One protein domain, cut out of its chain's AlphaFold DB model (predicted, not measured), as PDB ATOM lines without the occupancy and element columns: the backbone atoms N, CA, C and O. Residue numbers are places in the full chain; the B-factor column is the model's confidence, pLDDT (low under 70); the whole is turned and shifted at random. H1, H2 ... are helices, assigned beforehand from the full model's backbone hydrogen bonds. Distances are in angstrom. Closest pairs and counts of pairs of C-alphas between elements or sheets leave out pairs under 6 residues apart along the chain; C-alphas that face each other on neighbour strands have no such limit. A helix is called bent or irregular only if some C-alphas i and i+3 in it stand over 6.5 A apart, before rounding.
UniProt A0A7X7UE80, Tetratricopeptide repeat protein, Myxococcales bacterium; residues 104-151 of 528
ATOM      1  N   ALA A 104      43.674 -17.536 -28.451       87.38
ATOM      2  CA  ALA A 104      44.164 -16.913 -29.679       87.38
ATOM      3  C   ALA A 104      45.345 -17.674 -30.311       87.38
ATOM      4  O   ALA A 104      45.439 -17.771 -31.532       87.38
ATOM      5  N   GLU A 105      46.248 -18.228 -29.503       83.62
ATOM      6  CA  GLU A 105      47.368 -19.042 -29.991       83.62
ATOM      7  C   GLU A 105      46.892 -20.399 -30.502       83.62
ATOM      8  O   GLU A 105      47.372 -20.861 -31.538       83.62
ATOM      9  N   CYS A 106      45.895 -20.989 -29.838       85.19
ATOM     10  CA  CYS A 106      45.204 -22.188 -30.308       85.19
ATOM     11  C   CYS A 106      44.579 -21.959 -31.689       85.19
ATOM     12  O   CYS A 106      44.808 -22.737 -32.612       85.19
ATOM     13  N   GLU A 107      43.837 -20.862 -31.862       88.44
ATOM     14  CA  GLU A 107      43.212 -20.503 -33.137       88.44
ATOM     15  C   GLU A 107      44.250 -20.339 -34.258       88.44
ATOM     16  O   GLU A 107      44.057 -20.865 -35.357       88.44
ATOM     17  N   ILE A 108      45.381 -19.679 -33.978       87.81
ATOM     18  CA  ILE A 108      46.483 -19.513 -34.940       87.81
ATOM     19  C   ILE A 108      47.101 -20.868 -35.308       87.81
ATOM     20  O   ILE A 108      47.323 -21.142 -36.491       87.81
ATOM     21  N   ALA A 109      47.366 -21.726 -34.321       86.06
ATOM     22  CA  ALA A 109      47.936 -23.051 -34.541       86.06
ATOM     23  C   ALA A 109      47.004 -23.941 -35.380       86.06
ATOM     24  O   ALA A 109      47.451 -24.545 -36.357       86.06
ATOM     25  N   CYS A 110      45.707 -23.960 -35.066       88.94
ATOM     26  CA  CYS A 110      44.699 -24.725 -35.804       88.94
ATOM     27  C   CYS A 110      44.533 -24.222 -37.237       88.94
ATOM     28  O   CYS A 110      44.585 -25.011 -38.181       88.94
ATOM     29  N   GLN A 111      44.445 -22.901 -37.431       91.12
ATOM     30  CA  GLN A 111      44.426 -22.321 -38.773       91.12
ATOM     31  C   GLN A 111      45.663 -22.754 -39.570       91.12
ATOM     32  O   GLN A 111      45.574 -23.054 -40.761       91.12
ATOM     33  N   ARG A 112      46.831 -22.830 -38.925       89.50
ATOM     34  CA  ARG A 112      48.059 -23.239 -39.605       89.50
ATOM     35  C   ARG A 112      48.075 -24.719 -39.980       89.50
ATOM     36  O   ARG A 112      48.554 -25.047 -41.065       89.50
ATOM     37  N   LEU A 113      47.551 -25.594 -39.122       86.56
ATOM     38  CA  LEU A 113      47.368 -27.016 -39.431       86.56
ATOM     39  C   LEU A 113      46.434 -27.204 -40.633       86.56
ATOM     40  O   LEU A 113      46.747 -27.999 -41.521       86.56
ATOM     41  N   GLU A 114      45.360 -26.415 -40.713       90.56
ATOM     42  CA  GLU A 114      44.452 -26.393 -41.864       90.56
ATOM     43  C   GLU A 114      45.160 -25.939 -43.143       90.56
ATOM     44  O   GLU A 114      45.133 -26.631 -44.160       90.56
ATOM     45  N   GLU A 115      45.850 -24.794 -43.094       92.69
ATOM     46  CA  GLU A 115      46.575 -24.231 -44.239       92.69
ATOM     47  C   GLU A 115      47.633 -25.191 -44.798       92.69
ATOM     48  O   GLU A 115      47.979 -25.122 -45.982       92.69
ATOM     49  N   CYS A 116      48.174 -26.060 -43.945       90.00
ATOM     50  CA  CYS A 116      49.202 -27.022 -44.304       90.00
ATOM     51  C   CYS A 116      48.676 -28.426 -44.623       90.00
ATOM     52  O   CYS A 116      49.492 -29.255 -45.041       90.00
ATOM     53  N   ASP A 117      47.364 -28.661 -44.500       91.12
ATOM     54  CA  ASP A 117      46.714 -29.965 -44.685       91.12
ATOM     55  C   ASP A 117      47.359 -31.028 -43.779       91.12
ATOM     56  O   ASP A 117      47.995 -31.961 -44.264       91.12
ATOM     57  N   LEU A 118      47.329 -30.773 -42.461       84.00
ATOM     58  CA  LEU A 118      47.982 -31.589 -41.423       84.00
ATOM     59  C   LEU A 118      47.029 -32.091 -40.323       84.00
ATOM     60  O   LEU A 118      47.490 -32.589 -39.298       84.00
ATOM     61  N   TYR A 119      45.714 -31.925 -40.481       80.62
ATOM     62  CA  TYR A 119      44.743 -32.343 -39.461       80.62
ATOM     63  C   TYR A 119      44.722 -33.859 -39.249       80.62
ATOM     64  O   TYR A 119      44.684 -34.314 -38.105       80.62
ATOM     65  N   ASP A 120      44.830 -34.631 -40.333       72.56
ATOM     66  CA  ASP A 120      44.887 -36.091 -40.271       72.56
ATOM     67  C   ASP A 120      46.165 -36.559 -39.548       72.56
ATOM     68  O   ASP A 120      46.117 -37.459 -38.712       72.56
ATOM     69  N   GLU A 121      47.309 -35.915 -39.804       72.19
ATOM     70  CA  GLU A 121      48.583 -36.207 -39.136       72.19
ATOM     71  C   GLU A 121      48.643 -35.724 -37.684       72.19
ATOM     72  O   GLU A 121      49.386 -36.302 -36.891       72.19
ATOM     73  N   ALA A 122      47.867 -34.697 -37.328       63.69
ATOM     74  CA  ALA A 122      47.720 -34.185 -35.965       63.69
ATOM     75  C   ALA A 122      46.567 -34.843 -35.184       63.69
ATOM     76  O   ALA A 122      46.353 -34.505 -34.024       63.69
ATOM     77  N   TRP A 123      45.832 -35.773 -35.807       68.38
ATOM     78  CA  TRP A 123      44.761 -36.564 -35.189       68.38
ATOM     79  C   TRP A 123      43.648 -35.692 -34.586       68.38
ATOM     80  O   TRP A 123      43.043 -36.041 -33.574       68.38
ATOM     81  N   THR A 124      43.355 -34.553 -35.215       73.44
ATOM     82  CA  THR A 124      42.313 -33.619 -34.771       73.44
ATOM     83  C   THR A 124      41.478 -33.120 -35.950       73.44
ATOM     84  O   THR A 124      41.814 -33.338 -37.110       73.44
ATOM     85  N   SER A 125      40.350 -32.475 -35.664       81.62
ATOM     86  CA  SER A 125      39.497 -31.822 -36.664       81.62
ATOM     87  C   SER A 125      39.553 -30.307 -36.490       81.62
ATOM     88  O   SER A 125      39.946 -29.834 -35.431       81.62
ATOM     89  N   ALA A 126      39.120 -29.520 -37.475       78.69
ATOM     90  CA  ALA A 126      39.086 -28.062 -37.323       78.69
ATOM     91  C   ALA A 126      38.209 -27.599 -36.140       78.69
ATOM     92  O   ALA A 126      38.559 -26.654 -35.438       78.69
ATOM     93  N   GLU A 127      37.091 -28.289 -35.893       79.62
ATOM     94  CA  GLU A 127      36.167 -27.981 -34.793       79.62
ATOM     95  C   GLU A 127      36.717 -28.448 -33.439       79.62
ATOM     96  O   GLU A 127      36.652 -27.703 -32.462       79.62
ATOM     97  N   SER A 128      37.326 -29.635 -33.398       78.38
ATOM     98  CA  SER A 128      37.984 -30.167 -32.200       78.38
ATOM     99  C   SER A 128      39.263 -29.410 -31.861       78.38
ATOM    100  O   SER A 128      39.558 -29.222 -30.698       78.38
ATOM    101  N   CYS A 129      40.014 -28.912 -32.841       78.75
ATOM    102  CA  CYS A 129      41.334 -28.332 -32.606       78.75
ATOM    103  C   CYS A 129      41.288 -27.084 -31.723       78.75
ATOM    104  O   CYS A 129      42.155 -26.921 -30.880       78.75
ATOM    105  N   VAL A 130      40.289 -26.206 -31.879       80.50
ATOM    106  CA  VAL A 130      40.162 -25.002 -31.033       80.50
ATOM    107  C   VAL A 130      39.552 -25.342 -29.674       80.50
ATOM    108  O   VAL A 130      39.967 -24.785 -28.659       80.50
ATOM    109  N   GLN A 131      38.575 -26.255 -29.652       76.94
ATOM    110  CA  GLN A 131      37.926 -26.712 -28.422       76.94
ATOM    111  C   GLN A 131      38.903 -27.471 -27.517       76.94
ATOM    112  O   GLN A 131      38.921 -27.262 -26.306       76.94
ATOM    113  N   ASP A 132      39.731 -28.296 -28.140       69.62
ATOM    114  CA  ASP A 132      40.690 -29.196 -27.525       69.62
ATOM    115  C   ASP A 132      42.124 -28.671 -27.715       69.62
ATOM    116  O   ASP A 132      43.046 -29.479 -27.792       69.62
ATOM    117  N   CYS A 133      42.276 -27.343 -27.892       68.12
ATOM    118  CA  CYS A 133      43.507 -26.596 -28.204       68.12
ATOM    119  C   CYS A 133      44.747 -27.488 -28.319       68.12
ATOM    120  O   CYS A 133      45.267 -27.881 -27.276       68.12
ATOM    121  N   PRO A 134      45.206 -27.809 -29.545       55.16
ATOM    122  CA  PRO A 134      45.829 -29.085 -29.900       55.16
ATOM    123  C   PRO A 134      46.652 -29.662 -28.747       55.16
ATOM    124  O   PRO A 134      47.838 -29.351 -28.588       55.16
ATOM    125  N   PHE A 135      45.974 -30.458 -27.912       52.88
ATOM    126  CA  PHE A 135      46.570 -31.042 -26.722       52.88
ATOM    127  C   PHE A 135      47.791 -31.856 -27.156       52.88
ATOM    128  O   PHE A 135      47.688 -32.777 -27.965       52.88
ATOM    129  N   GLY A 136      48.965 -31.474 -26.651       53.69
ATOM    130  CA  GLY A 136      50.229 -32.158 -26.932       53.69
ATOM    131  C   GLY A 136      51.215 -31.409 -27.832       53.69
ATOM    132  O   GLY A 136      52.322 -31.910 -28.035       53.69
ATOM    133  N   LEU A 137      50.888 -30.213 -28.336       56.09
ATOM    134  CA  LEU A 137      51.908 -29.369 -28.966       56.09
ATOM    135  C   LEU A 137      52.786 -28.704 -27.900       56.09
ATOM    136  O   LEU A 137      52.342 -27.860 -27.128       56.09
ATOM    137  N   GLN A 138      54.063 -29.072 -27.895       56.19
ATOM    138  CA  GLN A 138      55.085 -28.442 -27.058       56.19
ATOM    139  C   GLN A 138      55.226 -26.943 -27.404       56.19
ATOM    140  O   GLN A 138      55.007 -26.571 -28.562       56.19
ATOM    141  N   PRO A 139      55.658 -26.069 -26.472       65.06
ATOM    142  CA  PRO A 139      55.767 -24.625 -26.719       65.06
ATOM    143  C   PRO A 139      56.544 -24.261 -27.998       65.06
ATOM    144  O   PRO A 139      56.126 -23.396 -28.760       65.06
ATOM    145  N   TYR A 140      57.615 -24.991 -28.331       67.81
ATOM    146  CA  TYR A 140      58.367 -24.737 -29.567       67.81
ATOM    147  C   TYR A 140      57.601 -25.138 -30.851       67.81
ATOM    148  O   TYR A 140      57.918 -24.645 -31.935       67.81
ATOM    149  N   MET A 141      56.628 -26.056 -30.770       68.88
ATOM    150  CA  MET A 141      55.727 -26.380 -31.882       68.88
ATOM    151  C   MET A 141      54.719 -25.249 -32.086       68.88
ATOM    152  O   MET A 141      54.475 -24.875 -33.231       68.88
ATOM    153  N   PHE A 142      54.206 -24.655 -31.001       77.19
ATOM    154  CA  PHE A 142      53.403 -23.431 -31.063       77.19
ATOM    155  C   PHE A 142      54.194 -22.271 -31.662       77.19
ATOM    156  O   PHE A 142      53.706 -21.627 -32.591       77.19
ATOM    157  N   ASP A 143      55.437 -22.059 -31.230       79.19
ATOM    158  CA  ASP A 143      56.335 -21.075 -31.842       79.19
ATOM    159  C   ASP A 143      56.518 -21.361 -33.336       79.19
ATOM    160  O   ASP A 143      56.437 -20.458 -34.156       79.19
ATOM    161  N   MET A 144      56.690 -22.621 -33.737       80.69
ATOM    162  CA  MET A 144      56.872 -22.978 -35.147       80.69
ATOM    163  C   MET A 144      55.596 -22.830 -35.989       80.69
ATOM    164  O   MET A 144      55.671 -22.549 -37.185       80.69
ATOM    165  N   LEU A 145      54.418 -23.039 -35.406       81.81
ATOM    166  CA  LEU A 145      53.146 -22.800 -36.090       81.81
ATOM    167  C   LEU A 145      52.831 -21.300 -36.175       81.81
ATOM    168  O   LEU A 145      52.240 -20.860 -37.165       81.81
ATOM    169  N   SER A 146      53.272 -20.511 -35.192       79.38
ATOM    170  CA  SER A 146      52.989 -19.076 -35.075       79.38
ATOM    171  C   SER A 146      54.064 -18.155 -35.678       79.38
ATOM    172  O   SER A 146      53.740 -17.038 -36.086       79.38
ATOM    173  N   ASP A 147      55.314 -18.605 -35.847       82.38
ATOM    174  CA  ASP A 147      56.445 -17.796 -36.352       82.38
ATOM    175  C   ASP A 147      56.428 -17.545 -37.873       82.38
ATOM    176  O   ASP A 147      57.352 -16.950 -38.440       82.38
ATOM    177  N   GLY A 148      55.380 -17.998 -38.564       76.62
ATOM    178  CA  GLY A 148      55.258 -17.882 -40.014       76.62
ATOM    179  C   GLY A 148      56.109 -18.892 -40.790       76.62
ATOM    180  O   GLY A 148      56.323 -18.718 -41.997       76.62
ATOM    181  N   SER A 149      56.587 -19.964 -40.151       82.88
ATOM    182  CA  SER A 149      57.253 -21.070 -40.835       82.88
ATOM    183  C   SER A 149      56.392 -21.633 -41.962       82.88
ATOM    184  O   SER A 149      55.173 -21.758 -41.876       82.88
ATOM    185  N   THR A 150      57.035 -21.972 -43.078       89.94
ATOM    186  CA  THR A 150      56.369 -22.578 -44.241       89.94
ATOM    187  C   THR A 150      55.833 -23.968 -43.901       89.94
ATOM    188  O   THR A 150      56.515 -24.697 -43.181       89.94
ATOM    189  N   CYS A 151      54.741 -24.407 -44.534       90.06
ATOM    190  CA  CYS A 151      54.207 -25.766 -44.360       90.06
ATOM    191  C   CYS A 151      55.241 -26.879 -44.580       90.06
ATOM    192  O   CYS A 151      55.200 -27.896 -43.903       90.06
TER     193      CYS A 151
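Overview. This is residues 104 to 151 of the 528 residues of the protein "Tetratricopeptide repeat protein" of Myxococcales bacterium (UniProt A0A7X7UE80). Three short helices make a small rounded body, with the longest, H1, between the other two. H2 folds back beside H1 as a helical hairpin, while H3 packs on H1 from the other side at a steep tilt. The printed part has 48 residues with three named helices, in the order H1, H2, H3, and no named strand; the class is all helix. It is compact, with a radius of gyration of the C-alphas of 9.4 A and spans of 23 by 19 by 16 A.

Along the chain. H1, residues 104 to 115, begins at C-alpha 104 (44.164, -16.913, -29.679) and is 16.5 A long from first to last C-alpha. H2, residues 126 to 131, is 9.1 A long; it is neither bent nor irregular, but only just: C-alphas 127 and 130 are 6.2 A apart. H3, residues 139 to 146, is 10.4 A long and ends at C-alpha 146 (52.989, -19.076, -35.075).

Arrangement. H1 and H2 touch, and their closest C-alphas, those of Cys 106 and Val 130, are 5.8 A apart. This hairpin has a shallow tilt of 16 degrees, opposite ways. H1 and H3 touch, with their closest C-alphas, those of Ala 109 and Leu 145, 5.4 A apart. They run the same way at a steep tilt of 62 degrees. H2 and H3 are apart. Every O i to N i+4 pair is within hydrogen-bond range in H1 and H3; in H2 it is 0 of 2, with 1 of 3 O i to N i+3 pairs within range.

Size, cuts and confidence. The two C-alphas farthest apart, those of Gln 131 and Thr 150, are 24.6 A apart. The printed part has no cut. The links from H1 to H2, 10 residues, and from H2 to H3, 7 residues, are short. The mean pLDDT of the printed part is 78.0, and residues 122 to 123 and 132 to 141 are under 70.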